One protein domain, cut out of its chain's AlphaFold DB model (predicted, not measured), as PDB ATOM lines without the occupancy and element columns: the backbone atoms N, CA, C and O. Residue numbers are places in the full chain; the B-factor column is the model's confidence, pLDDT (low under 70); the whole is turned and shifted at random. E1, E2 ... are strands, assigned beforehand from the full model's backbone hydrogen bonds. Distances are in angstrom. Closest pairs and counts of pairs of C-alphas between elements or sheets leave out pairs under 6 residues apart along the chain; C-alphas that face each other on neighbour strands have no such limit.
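Overview. This is residues 3 to 98 of the 103 residues of an uncharacterized protein of Curtobacterium flaccumfaciens pv. flaccumfaciens (UniProt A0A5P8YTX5). A small, splayed two-layer sandwich: the long hairpin E3-E4 is partly face to face with the short sheet E2-E5-E8 at one end, and a second three-stranded sheet, E1-E6-E7, continues that layer outward. The long loop of residues 23 to 56 folds round the hairpin's other end. The printed part has 96 residues, with no named helix and eight strands, E1 to E8 in chain order; both three-stranded sheets are antiparallel in the orders named. The class is all strand, though under half of the residues are in named strands; the whole is compact, with a radius of gyration of the C-alphas of 14.0 A and spans of 44 by 31 by 19 A.

Arrangement. In one sheet, E6, residues 77 to 82, is the inner strand between E1, residues 3 to 6, and E7, residues 85 to 90. N 79 and O 4 are 2.8 A apart, N 80 and O 87 2.9 A. E6 and E7 form a hairpin. E1 runs on at 52 degrees into E2, residues 9 to 11; E5, residues 71 to 74, runs on at 31 degrees into E6. E5 pairs with E2, N 72 to O 11 at 2.9 A, and with E8, residues 95 to 97, N 95 to O 73 at 2.8 A. This sheet makes a sandwich, two sheets face to face, with the hairpin of E3, residues 13 to 22, and E4, residues 57 to 65; their strands stand at 43 degrees. N 19 and O 60 are 2.8 A apart. The closest C-alphas of E3 and E5, Val 13 and Gly 71, are 5.1 A apart.

Along the chain. E1 begins at C-alpha 3 (185.724, 129.715, 165.729). E3 is 25.6 A long and bends by 60 degrees at residue 16; E4 is 25.5 A. E8 ends at C-alpha 97 (166.622, 137.177, 149.068).

Size, cuts and confidence. The C-alphas farthest apart, Gly 68 and Glu 83, are 45.3 A apart. The printed part has no cut. The link E3 to E4 is long, 34 residues; the others are tight. Residues 24 to 28 are under pLDDT 70.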
ATOM      1  N   THR A   3     184.476 129.749 166.501       93.69
ATOM      2  CA  THR A   3     185.724 129.715 165.729       93.69
ATOM      3  C   THR A   3     185.504 129.920 164.237       93.69
ATOM      4  O   THR A   3     186.432 130.333 163.551       93.69
ATOM      5  N   GLY A   4     184.297 129.667 163.736       92.31
ATOM      6  CA  GLY A   4     183.969 129.792 162.321       92.31
ATOM      7  C   GLY A   4     182.466 129.854 162.105       92.31
ATOM      8  O   GLY A   4     181.695 129.322 162.903       92.31
ATOM      9  N   ILE A   5     182.055 130.526 161.033       90.31
ATOM     10  CA  ILE A   5     180.682 130.498 160.533       90.31
ATOM     11  C   ILE A   5     180.770 130.329 159.030       90.31
ATOM     12  O   ILE A   5     181.520 131.049 158.369       90.31
ATOM     13  N   SER A   6     180.037 129.357 158.505       89.62
ATOM     14  CA  SER A   6     180.057 129.049 157.084       89.62
ATOM     15  C   SER A   6     178.662 128.775 156.553       89.62
ATOM     16  O   SER A   6     177.752 128.350 157.264       89.62
ATOM     17  N   THR A   7     178.511 129.044 155.268       87.31
ATOM     18  CA  THR A   7     177.302 128.815 154.487       87.31
ATOM     19  C   THR A   7     177.756 128.212 153.161       87.31
ATOM     20  O   THR A   7     178.089 128.959 152.241       87.31
ATOM     21  N   PRO A   8     177.906 126.881 153.084       83.50
ATOM     22  CA  PRO A   8     178.590 126.230 151.969       83.50
ATOM     23  C   PRO A   8     177.828 126.341 150.647       83.50
ATOM     24  O   PRO A   8     178.441 126.249 149.587       83.50
ATOM     25  N   GLU A   9     176.515 126.571 150.695       86.00
ATOM     26  CA  GLU A   9     175.702 126.847 149.516       86.00
ATOM     27  C   GLU A   9     175.387 128.346 149.507       86.00
ATOM     28  O   GLU A   9     174.685 128.866 150.381       86.00
ATOM     29  N   GLN A  10     175.979 129.059 148.546       86.81
ATOM     30  CA  GLN A  10     175.757 130.482 148.310       86.81
ATOM     31  C   GLN A  10     175.612 130.749 146.821       86.81
ATOM     32  O   GLN A  10     176.487 130.406 146.030       86.81
ATOM     33  N   THR A  11     174.508 131.390 146.447       90.56
ATOM     34  CA  THR A  11     174.274 131.859 145.079       90.56
ATOM     35  C   THR A  11     173.772 133.291 145.133       90.56
ATOM     36  O   THR A  11     172.809 133.567 145.839       90.56
ATOM     37  N   GLY A  12     174.408 134.210 144.401       88.19
ATOM     38  CA  GLY A  12     173.934 135.595 144.257       88.19
ATOM     39  C   GLY A  12     173.882 136.412 145.555       88.19
ATOM     40  O   GLY A  12     173.227 137.454 145.582       88.19
ATOM     41  N   VAL A  13     174.543 135.947 146.624       90.12
ATOM     42  CA  VAL A  13     174.689 136.652 147.905       90.12
ATOM     43  C   VAL A  13     176.132 136.653 148.380       90.12
ATOM     44  O   VAL A  13     176.906 135.750 148.080       90.12
ATOM     45  N   THR A  14     176.463 137.667 149.169       89.75
ATOM     46  CA  THR A  14     177.734 137.830 149.867       89.75
ATOM     47  C   THR A  14     177.459 137.993 151.357       89.75
ATOM     48  O   THR A  14     176.623 138.813 151.748       89.75
ATOM     49  N   THR A  15     178.179 137.239 152.188       88.69
ATOM     50  CA  THR A  15     178.217 137.449 153.642       88.69
ATOM     51  C   THR A  15     179.281 138.483 153.979       88.69
ATOM     52  O   THR A  15     180.442 138.303 153.624       88.69
ATOM     53  N   HIS A  16     178.893 139.541 154.688       90.06
ATOM     54  CA  HIS A  16     179.814 140.599 155.113       90.06
ATOM     55  C   HIS A  16     180.316 140.372 156.527       90.06
ATOM     56  O   HIS A  16     181.516 140.351 156.781       90.06
ATOM     57  N   GLU A  17     179.380 140.207 157.455       89.88
ATOM     58  CA  GLU A  17     179.660 140.173 158.883       89.88
ATOM     59  C   GLU A  17     178.730 139.187 159.571       89.88
ATOM     60  O   GLU A  17     177.593 138.965 159.142       89.88
ATOM     61  N   VAL A  18     179.216 138.618 160.672       89.94
ATOM     62  CA  VAL A  18     178.399 137.785 161.542       89.94
ATOM     63  C   VAL A  18     178.599 138.200 162.987       89.94
ATOM     64  O   VAL A  18     179.726 138.220 163.492       89.94
ATOM     65  N   LEU A  19     177.495 138.533 163.642       91.56
ATOM     66  CA  LEU A  19     177.472 139.109 164.975       91.56
ATOM     67  C   LEU A  19     176.712 138.201 165.945       91.56
ATOM     68  O   LEU A  19     175.706 137.590 165.588       91.56
ATOM     69  N   LEU A  20     177.188 138.149 167.186       89.81
ATOM     70  CA  LEU A  20     176.408 137.709 168.334       89.81
ATOM     71  C   LEU A  20     175.695 138.918 168.925       89.81
ATOM     72  O   LEU A  20     176.325 139.933 169.243       89.81
ATOM     73  N   VAL A  21     174.389 138.776 169.088       88.62
ATOM     74  CA  VAL A  21     173.494 139.813 169.588       88.62
ATOM     75  C   VAL A  21     172.870 139.305 170.890       88.62
ATOM     76  O   VAL A  21     172.478 138.136 170.945       88.62
ATOM     77  N   PRO A  22     172.825 140.102 171.973       85.94
ATOM     78  CA  PRO A  22     172.062 139.729 173.162       85.94
ATOM     79  C   PRO A  22     170.632 139.356 172.765       85.94
ATOM     80  O   PRO A  22     170.053 140.042 171.925       85.94
ATOM     81  N   VAL A  23     170.079 138.276 173.333       78.62
ATOM     82  CA  VAL A  23     168.750 137.789 172.924       78.62
ATOM     83  C   VAL A  23     167.730 138.910 173.025       78.62
ATOM     84  O   VAL A  23     167.452 139.417 174.118       78.62
ATOM     85  N   SER A  24     167.169 139.280 171.876       64.50
ATOM     86  CA  SER A  24     166.105 140.269 171.814       64.50
ATOM     87  C   SER A  24     164.805 139.639 172.324       64.50
ATOM     88  O   SER A  24     164.507 138.480 172.015       64.50
ATOM     89  N   PRO A  25     163.965 140.369 173.080       63.84
ATOM     90  CA  PRO A  25     162.624 139.895 173.412       63.84
ATOM     91  C   PRO A  25     161.695 139.815 172.180       63.84
ATOM     92  O   PRO A  25     160.592 139.277 172.290       63.84
ATOM     93  N   TYR A  26     162.118 140.322 171.014       52.69
ATOM     94  CA  TYR A  26     161.330 140.391 169.784       52.69
ATOM     95  C   TYR A  26     161.877 139.432 168.713       52.69
ATOM     96  O   TYR A  26     162.962 139.647 168.200       52.69
ATOM     97  N   SER A  27     161.089 138.400 168.370       52.31
ATOM     98  CA  SER A  27     161.298 137.373 167.322       52.31
ATOM     99  C   SER A  27     162.683 136.701 167.236       52.31
ATOM    100  O   SER A  27     163.681 137.309 166.879       52.31
ATOM    101  N   ARG A  28     162.719 135.374 167.426       62.41
ATOM    102  CA  ARG A  28     163.955 134.561 167.366       62.41
ATOM    103  C   ARG A  28     164.499 134.331 165.949       62.41
ATOM    104  O   ARG A  28     165.624 133.872 165.794       62.41
ATOM    105  N   THR A  29     163.696 134.602 164.921       72.25
ATOM    106  CA  THR A  29     164.070 134.489 163.504       72.25
ATOM    107  C   THR A  29     163.390 135.596 162.700       72.25
ATOM    108  O   THR A  29     162.232 135.941 162.949       72.25
ATOM    109  N   GLY A  30     164.105 136.188 161.744       77.12
ATOM    110  CA  GLY A  30     163.570 137.259 160.905       77.12
ATOM    111  C   GLY A  30     164.648 137.997 160.121       77.12
ATOM    112  O   GLY A  30     165.831 137.679 160.214       77.12
ATOM    113  N   SER A  31     164.219 138.991 159.349       78.94
ATOM    114  CA  SER A  31     165.093 139.940 158.664       78.94
ATOM    115  C   SER A  31     164.833 141.351 159.185       78.94
ATOM    116  O   SER A  31     163.700 141.724 159.493       78.94
ATOM    117  N   VAL A  32     165.896 142.142 159.293       82.06
ATOM    118  CA  VAL A  32     165.846 143.546 159.715       82.06
ATOM    119  C   VAL A  32     166.769 144.383 158.840       82.06
ATOM    120  O   VAL A  32     167.593 143.855 158.093       82.06
ATOM    121  N   SER A  33     166.605 145.704 158.897       83.50
ATOM    122  CA  SER A  33     167.498 146.620 158.184       83.50
ATOM    123  C   SER A  33     168.885 146.643 158.825       83.50
ATOM    124  O   SER A  33     169.017 146.463 160.033       83.50
ATOM    125  N   TRP A  34     169.908 146.892 158.005       85.69
ATOM    126  CA  TRP A  34     171.277 147.130 158.458       85.69
ATOM    127  C   TRP A  34     171.615 148.631 158.383       85.69
ATOM    128  O   TRP A  34     171.212 149.267 157.404       85.69
ATOM    129  N   PRO A  35     172.369 149.213 159.339       87.38
ATOM    130  CA  PRO A  35     172.903 148.600 160.564       87.38
ATOM    131  C   PRO A  35     171.805 148.221 161.568       87.38
ATOM    132  O   PRO A  35     170.709 148.780 161.524       87.38
ATOM    133  N   LEU A  36     172.102 147.271 162.464       83.75
ATOM    134  CA  LEU A  36     171.185 146.889 163.543       83.75
ATOM    135  C   LEU A  36     170.865 148.107 164.422       83.75
ATOM    136  O   LEU A  36     171.764 148.855 164.806       83.75
ATOM    137  N   ALA A  37     169.584 148.303 164.728       81.44
ATOM    138  CA  ALA A  37     169.136 149.380 165.604       81.44
ATOM    139  C   ALA A  37     169.580 149.146 167.061       81.44
ATOM    140  O   ALA A  37     169.748 148.005 167.486       81.44
ATOM    141  N   GLU A  38     169.700 150.223 167.846       79.31
ATOM    142  CA  GLU A  38     170.146 150.177 169.254       79.31
ATOM    143  C   GLU A  38     169.289 149.265 170.152       79.31
ATOM    144  O   GLU A  38     169.771 148.738 171.151       79.31
ATOM    145  N   GLU A  39     168.024 149.032 169.789       80.12
ATOM    146  CA  GLU A  39     167.105 148.127 170.499       80.12
ATOM    147  C   GLU A  39     167.579 146.662 170.538       80.12
ATOM    148  O   GLU A  39     167.135 145.897 171.393       80.12
ATOM    149  N   TRP A  40     168.514 146.283 169.660       78.12
ATOM    150  CA  TRP A  40     169.158 144.966 169.636       78.12
ATOM    151  C   TRP A  40     170.351 144.866 170.606       78.12
ATOM    152  O   TRP A  40     171.027 143.841 170.668       78.12
ATOM    153  N   GLY A  41     170.619 145.911 171.393       82.81
ATOM    154  CA  GLY A  41     171.738 145.965 172.328       82.81
ATOM    155  C   GLY A  41     173.066 146.285 171.641       82.81
ATOM    156  O   GLY A  41     173.110 146.997 170.644       82.81
ATOM    157  N   ASP A  42     174.164 145.783 172.212       85.00
ATOM    158  CA  ASP A  42     175.529 145.992 171.711       85.00
ATOM    159  C   ASP A  42     176.004 144.741 170.946       85.00
ATOM    160  O   ASP A  42     176.511 143.798 171.573       85.00
ATOM    161  N   PRO A  43     175.790 144.663 169.617       84.88
ATOM    162  CA  PRO A  43     176.171 143.503 168.829       84.88
ATOM    163  C   PRO A  43     177.694 143.423 168.697       84.88
ATOM    164  O   PRO A  43     178.394 144.426 168.562       84.88
ATOM    165  N   ARG A  44     178.236 142.205 168.716       88.25
ATOM    166  CA  ARG A  44     179.689 141.979 168.647       88.25
ATOM    167  C   ARG A  44     180.024 140.907 167.638       88.25
ATOM    168  O   ARG A  44     179.230 139.997 167.444       88.25
ATOM    169  N   SER A  45     181.217 140.969 167.050       90.69
ATOM    170  CA  SER A  45     181.696 139.907 166.155       90.69
ATOM    171  C   SER A  45     181.552 138.531 166.809       90.69
ATOM    172  O   SER A  45     181.929 138.342 167.972       90.69
ATOM    173  N   ALA A  46     180.981 137.581 166.068       90.44
ATOM    174  CA  ALA A  46     180.783 136.226 166.556       90.44
ATOM    175  C   ALA A  46     182.113 135.473 166.680       90.44
ATOM    176  O   ALA A  46     182.357 134.799 167.681       90.44
ATOM    177  N   ILE A  47     182.995 135.610 165.690       92.38
ATOM    178  CA  ILE A  47     184.261 134.871 165.631       92.38
ATOM    179  C   ILE A  47     185.192 135.296 166.774       92.38
ATOM    180  O   ILE A  47     185.410 136.479 167.021       92.38
ATOM    181  N   GLY A  48     185.758 134.311 167.475       90.75
ATOM    182  CA  GLY A  48     186.639 134.516 168.627       90.75
ATOM    183  C   GLY A  48     185.900 134.800 169.937       90.75
ATOM    184  O   GLY A  48     186.537 134.993 170.974       90.75
ATOM    185  N   ARG A  49     184.560 134.815 169.937       88.25
ATOM    186  CA  ARG A  49     183.765 135.115 171.132       88.25
ATOM    187  C   ARG A  49     183.367 133.856 171.894       88.25
ATOM    188  O   ARG A  49     182.995 132.835 171.317       88.25
ATOM    189  N   SER A  50     183.393 133.938 173.221       89.69
ATOM    190  CA  SER A  50     182.827 132.919 174.109       89.69
ATOM    191  C   SER A  50     181.401 133.276 174.510       89.69
ATOM    192  O   SER A  50     181.152 134.392 174.961       89.69
ATOM    193  N   VAL A  51     180.499 132.305 174.378       86.81
ATOM    194  CA  VAL A  51     179.158 132.329 174.969       86.81
ATOM    195  C   VAL A  51     179.230 131.539 176.279       86.81
ATOM    196  O   VAL A  51     179.643 130.375 176.235       86.81
ATOM    197  N   PRO A  52     178.930 132.150 177.439       87.50
ATOM    198  CA  PRO A  52     178.923 131.436 178.712       87.50
ATOM    199  C   PRO A  52     177.871 130.320 178.745       87.50
ATOM    200  O   PRO A  52     176.851 130.385 178.064       87.50
ATOM    201  N   ALA A  53     178.107 129.294 179.561       84.12
ATOM    202  CA  ALA A  53     177.136 128.221 179.744       84.12
ATOM    203  C   ALA A  53     175.833 128.765 180.355       84.12
ATOM    204  O   ALA A  53     175.874 129.491 181.345       84.12
ATOM    205  N   GLY A  54     174.692 128.396 179.770       84.62
ATOM    206  CA  GLY A  54     173.364 128.854 180.199       84.62
ATOM    207  C   GLY A  54     172.947 130.222 179.648       84.62
ATOM    208  O   GLY A  54     171.782 130.585 179.784       84.62
ATOM    209  N   GLU A  55     173.855 130.949 178.995       85.81
ATOM    210  CA  GLU A  55     173.528 132.187 178.293       85.81
ATOM    211  C   GLU A  55     173.072 131.897 176.863       85.81
ATOM    212  O   GLU A  55     173.535 130.959 176.208       85.81
ATOM    213  N   HIS A  56     172.186 132.752 176.363       84.38
ATOM    214  CA  HIS A  56     171.686 132.689 175.000       84.38
ATOM    215  C   HIS A  56     172.053 133.975 174.262       84.38
ATOM    216  O   HIS A  56     172.012 135.063 174.832       84.38
ATOM    217  N   PHE A  57     172.405 133.835 172.987       87.81
ATOM    218  CA  PHE A  57     172.666 134.938 172.067       87.81
ATOM    219  C   PHE A  57     172.008 134.615 170.732       87.81
ATOM    220  O   PHE A  57     172.007 133.453 170.312       87.81
ATOM    221  N   ASP A  58     171.498 135.642 170.068       87.00
ATOM    222  CA  ASP A  58     171.028 135.545 168.697       87.00
ATOM    223  C   ASP A  58     172.210 135.701 167.733       87.00
ATOM    224  O   ASP A  58     173.197 136.392 168.017       87.00
ATOM    225  N   LEU A  59     172.115 135.039 166.582       87.25
ATOM    226  CA  LEU A  59     173.091 135.147 165.506       87.25
ATOM    227  C   LEU A  59     172.542 136.070 164.417       87.25
ATOM    228  O   LEU A  59     171.567 135.724 163.753       87.25
ATOM    229  N   ALA A  60     173.187 137.214 164.199       88.81
ATOM    230  CA  ALA A  60     172.854 138.123 163.108       88.81
ATOM    231  C   ALA A  60     173.884 137.996 161.982       88.81
ATOM    232  O   ALA A  60     175.083 138.140 162.212       88.81
ATOM    233  N   ILE A  61     173.416 137.745 160.760       88.94
ATOM    234  CA  ILE A  61     174.261 137.595 159.570       88.94
ATOM    235  C   ILE A  61     173.927 138.731 158.608       88.94
ATOM    236  O   ILE A  61     172.799 138.825 158.122       88.94
ATOM    237  N   HIS A  62     174.903 139.589 158.323       91.00
ATOM    238  CA  HIS A  62     174.753 140.646 157.332       91.00
ATOM    239  C   HIS A  62     175.011 140.077 155.937       91.00
ATOM    240  O   HIS A  62     176.141 139.730 155.583       91.00
ATOM    241  N   LEU A  63     173.943 140.000 155.147       89.31
ATOM    242  CA  LEU A  63     173.957 139.508 153.777       89.31
ATOM    243  C   LEU A  63     173.634 140.648 152.812       89.31
ATOM    244  O   LEU A  63     172.713 141.430 153.051       89.31
ATOM    245  N   SER A  64     174.339 140.701 151.686       89.31
ATOM    246  CA  SER A  64     173.896 141.462 150.517       89.31
ATOM    247  C   SER A  64     173.693 140.531 149.339       89.31
ATOM    248  O   SER A  64     174.409 139.545 149.204       89.31
ATOM    249  N   ARG A  65     172.791 140.894 148.435       87.94
ATOM    250  CA  ARG A  65     172.668 140.240 147.130       87.94
ATOM    251  C   ARG A  65     173.393 141.017 146.044       87.94
ATOM    252  O   ARG A  65     173.524 142.242 146.139       87.94
ATOM    253  N   ASP A  66     173.753 140.320 144.980       82.94
ATOM    254  CA  ASP A  66     174.192 140.962 143.750       82.94
ATOM    255  C   ASP A  66     173.010 141.675 143.070       82.94
ATOM    256  O   ASP A  66     171.844 141.268 143.138       82.94
ATOM    257  N   LYS A  67     173.287 142.824 142.448       77.19
ATOM    258  CA  LYS A  67     172.236 143.695 141.913       77.19
ATOM    259  C   LYS A  67     171.465 142.990 140.792       77.19
ATOM    260  O   LYS A  67     172.026 142.673 139.750       77.19
ATOM    261  N   GLY A  68     170.150 142.865 140.966       73.81
ATOM    262  CA  GLY A  68     169.237 142.367 139.929       73.81
ATOM    263  C   GLY A  68     169.046 140.849 139.900       73.81
ATOM    264  O   GLY A  68     168.243 140.377 139.104       73.81
ATOM    265  N   THR A  69     169.708 140.100 140.782       79.31
ATOM    266  CA  THR A  69     169.473 138.663 140.966       79.31
ATOM    267  C   THR A  69     168.769 138.401 142.294       79.31
ATOM    268  O   THR A  69     168.844 139.219 143.222       79.31
ATOM    269  N   SER A  70     168.057 137.276 142.370       86.69
ATOM    270  CA  SER A  70     167.778 136.644 143.656       86.69
ATOM    271  C   SER A  70     169.086 136.117 144.245       86.69
ATOM    272  O   SER A  70     170.113 136.037 143.560       86.69
ATOM    273  N   GLY A  71     169.050 135.755 145.516       89.75
ATOM    274  CA  GLY A  71     170.175 135.096 146.135       89.75
ATOM    275  C   GLY A  71     169.760 134.204 147.290       89.75
ATOM    276  O   GLY A  71     168.763 134.463 147.959       89.75
ATOM    277  N   THR A  72     170.517 133.139 147.507       90.56
ATOM    278  CA  THR A  72     170.259 132.153 148.552       90.56
ATOM    279  C   THR A  72     171.532 131.844 149.318       90.56
ATOM    280  O   THR A  72     172.633 131.832 148.758       90.56
ATOM    281  N   THR A  73     171.389 131.596 150.617       90.62
ATOM    282  CA  THR A  73     172.472 131.072 151.444       90.62
ATOM    283  C   THR A  73     171.956 130.126 152.514       90.62
ATOM    284  O   THR A  73     170.924 130.376 153.134       90.62
ATOM    285  N   GLY A  74     172.682 129.039 152.744       88.06
ATOM    286  CA  GLY A  74     172.396 128.090 153.814       88.06
ATOM    287  C   GLY A  74     172.798 126.665 153.431       88.06
ATOM    288  O   GLY A  74     173.312 126.462 152.340       88.06
ATOM    289  N   PRO A  75     172.611 125.678 154.319       90.38
ATOM    290  CA  PRO A  75     172.370 125.861 155.746       90.38
ATOM    291  C   PRO A  75     173.543 126.580 156.434       90.38
ATOM    292  O   PRO A  75     174.694 126.439 156.023       90.38
ATOM    293  N   ILE A  76     173.269 127.375 157.472       89.44
ATOM    294  CA  ILE A  76     174.332 128.053 158.235       89.44
ATOM    295  C   ILE A  76     174.935 127.073 159.244       89.44
ATOM    296  O   ILE A  76     174.211 126.517 160.081       89.44
ATOM    297  N   PHE A  77     176.255 126.914 159.196       92.62
ATOM    298  CA  PHE A  77     177.043 126.138 160.146       92.62
ATOM    299  C   PHE A  77     177.838 127.050 161.076       92.62
ATOM    300  O   PHE A  77     178.393 128.065 160.651       92.62
ATOM    301  N   ILE A  78     177.916 126.658 162.345       92.69
ATOM    302  CA  ILE A  78     178.670 127.349 163.388       92.69
ATOM    303  C   ILE A  78     179.718 126.379 163.918       92.69
ATOM    304  O   ILE A  78     179.379 125.389 164.570       92.69
ATOM    305  N   ASP A  79     180.984 126.686 163.673       95.06
ATOM    306  CA  ASP A  79     182.105 125.981 164.276       95.06
ATOM    307  C   ASP A  79     182.437 126.625 165.617       95.06
ATOM    308  O   ASP A  79     182.562 127.851 165.728       95.06
ATOM    309  N   TYR A  80     182.590 125.808 166.653       94.38
ATOM    310  CA  TYR A  80     182.922 126.291 167.985       94.38
ATOM    311  C   TYR A  80     183.766 125.297 168.775       94.38
ATOM    312  O   TYR A  80     183.743 124.088 168.557       94.38
ATOM    313  N   GLN A  81     184.494 125.831 169.750       95.56
ATOM    314  CA  GLN A  81     185.213 125.064 170.753       95.56
ATOM    315  C   GLN A  81     184.507 125.124 172.105       95.56
ATOM    316  O   GLN A  81     184.185 126.211 172.600       95.56
ATOM    317  N   ALA A  82     184.317 123.963 172.724       92.94
ATOM    318  CA  ALA A  82     183.819 123.811 174.086       92.94
ATOM    319  C   ALA A  82     184.589 122.677 174.773       92.94
ATOM    320  O   ALA A  82     184.904 121.677 174.138       92.94
ATOM    321  N   GLU A  83     184.948 122.847 176.047       91.56
ATOM    322  CA  GLU A  83     185.611 121.792 176.838       91.56
ATOM    323  C   GLU A  83     186.860 121.181 176.159       91.56
ATOM    324  O   GLU A  83     187.136 119.987 176.255       91.56
ATOM    325  N   GLY A  84     187.617 122.004 175.423       92.06
ATOM    326  CA  GLY A  84     188.822 121.571 174.701       92.06
ATOM    327  C   GLY A  84     188.563 120.734 173.440       92.06
ATOM    328  O   GLY A  84     189.502 120.159 172.896       92.06
ATOM    329  N   ARG A  85     187.317 120.656 172.963       96.50
ATOM    330  CA  ARG A  85     186.919 119.936 171.746       96.50
ATOM    331  C   ARG A  85     186.310 120.889 170.724       96.50
ATOM    332  O   ARG A  85     185.724 121.902 171.097       96.50
ATOM    333  N   SER A  86     186.446 120.541 169.448       96.50
ATOM    334  CA  SER A  86     185.819 121.254 168.333       96.50
ATOM    335  C   SER A  86     184.498 120.596 167.954       96.50
ATOM    336  O   SER A  86     184.395 119.369 167.919       96.50
ATOM    337  N   TYR A  87     183.514 121.424 167.634       96.31
ATOM    338  CA  TYR A  87     182.169 121.032 167.247       96.31
ATOM    339  C   TYR A  87     181.705 121.877 166.066       96.31
ATOM    340  O   TYR A  87     182.142 123.018 165.906       96.31
ATOM    341  N   THR A  88     180.753 121.336 165.311       96.00
ATOM    342  CA  THR A  88     180.034 122.049 164.258       96.00
ATOM    343  C   THR A  88     178.541 121.877 164.510       96.00
ATOM    344  O   THR A  88     178.051 120.750 164.604       96.00
ATOM    345  N   ALA A  89     177.816 122.985 164.646       92.44
ATOM    346  CA  ALA A  89     176.360 122.999 164.732       92.44
ATOM    347  C   ALA A  89     175.759 123.437 163.395       92.44
ATOM    348  O   ALA A  89     176.214 124.414 162.806       92.44
ATOM    349  N   ASN A  90     174.718 122.742 162.940       92.12
ATOM    350  CA  ASN A  90     173.903 123.153 161.801       92.12
ATOM    351  C   ASN A  90     172.645 123.860 162.326       92.12
ATOM    352  O   ASN A  90     171.905 123.294 163.128       92.12
ATOM    353  N   THR A  91     172.401 125.091 161.884       86.38
ATOM    354  CA  THR A  91     171.200 125.863 162.258       86.38
ATOM    355  C   THR A  91     169.936 125.409 161.524       86.38
ATOM    356  O   THR A  91     168.841 125.848 161.863       86.38
ATOM    357  N   HIS A  92     170.088 124.594 160.476       87.50
ATOM    358  CA  HIS A  92     169.042 124.200 159.530       87.50
ATOM    359  C   HIS A  92     168.295 125.390 158.910       87.50
ATOM    360  O   HIS A  92     167.167 125.250 158.447       87.50
ATOM    361  N   THR A  93     168.924 126.568 158.904       86.31
ATOM    362  CA  THR A  93     168.335 127.806 158.402       86.31
ATOM    363  C   THR A  93     168.871 128.108 157.010       86.31
ATOM    364  O   THR A  93     170.086 128.148 156.803       86.31
ATOM    365  N   GLN A  94     167.949 128.343 156.080       87.06
ATOM    366  CA  GLN A  94     168.214 128.853 154.740       87.06
ATOM    367  C   GLN A  94     167.622 130.258 154.627       87.06
ATOM    368  O   GLN A  94     166.519 130.516 155.112       87.06
ATOM    369  N   VAL A  95     168.365 131.163 153.999       87.06
ATOM    370  CA  VAL A  95     167.936 132.529 153.706       87.06
ATOM    371  C   VAL A  95     167.790 132.679 152.202       87.06
ATOM    372  O   VAL A  95     168.695 132.321 151.447       87.06
ATOM    373  N   GLU A  96     166.667 133.248 151.782       89.00
ATOM    374  CA  GLU A  96     166.378 133.587 150.392       89.00
ATOM    375  C   GLU A  96     166.098 135.090 150.296       89.00
ATOM    376  O   GLU A  96     165.357 135.660 151.099       89.00
ATOM    377  N   MET A  97     166.738 135.750 149.334       86.50
ATOM    378  CA  MET A  97     166.622 137.177 149.068       86.50
ATOM    379  C   MET A  97     166.114 137.371 147.645       86.50
ATOM    380  O   MET A  97     166.849 137.170 146.678       86.50
ATOM    381  N   GLU A  98     164.866 137.799 147.511       84.38
ATOM    382  CA  GLU A  98     164.284 138.116 146.209       84.38
ATOM    383  C   GLU A  98     164.824 139.442 145.651       84.38
ATOM    384  O   GLU A  98     165.205 140.350 146.405       84.38
TER     385      GLU A  98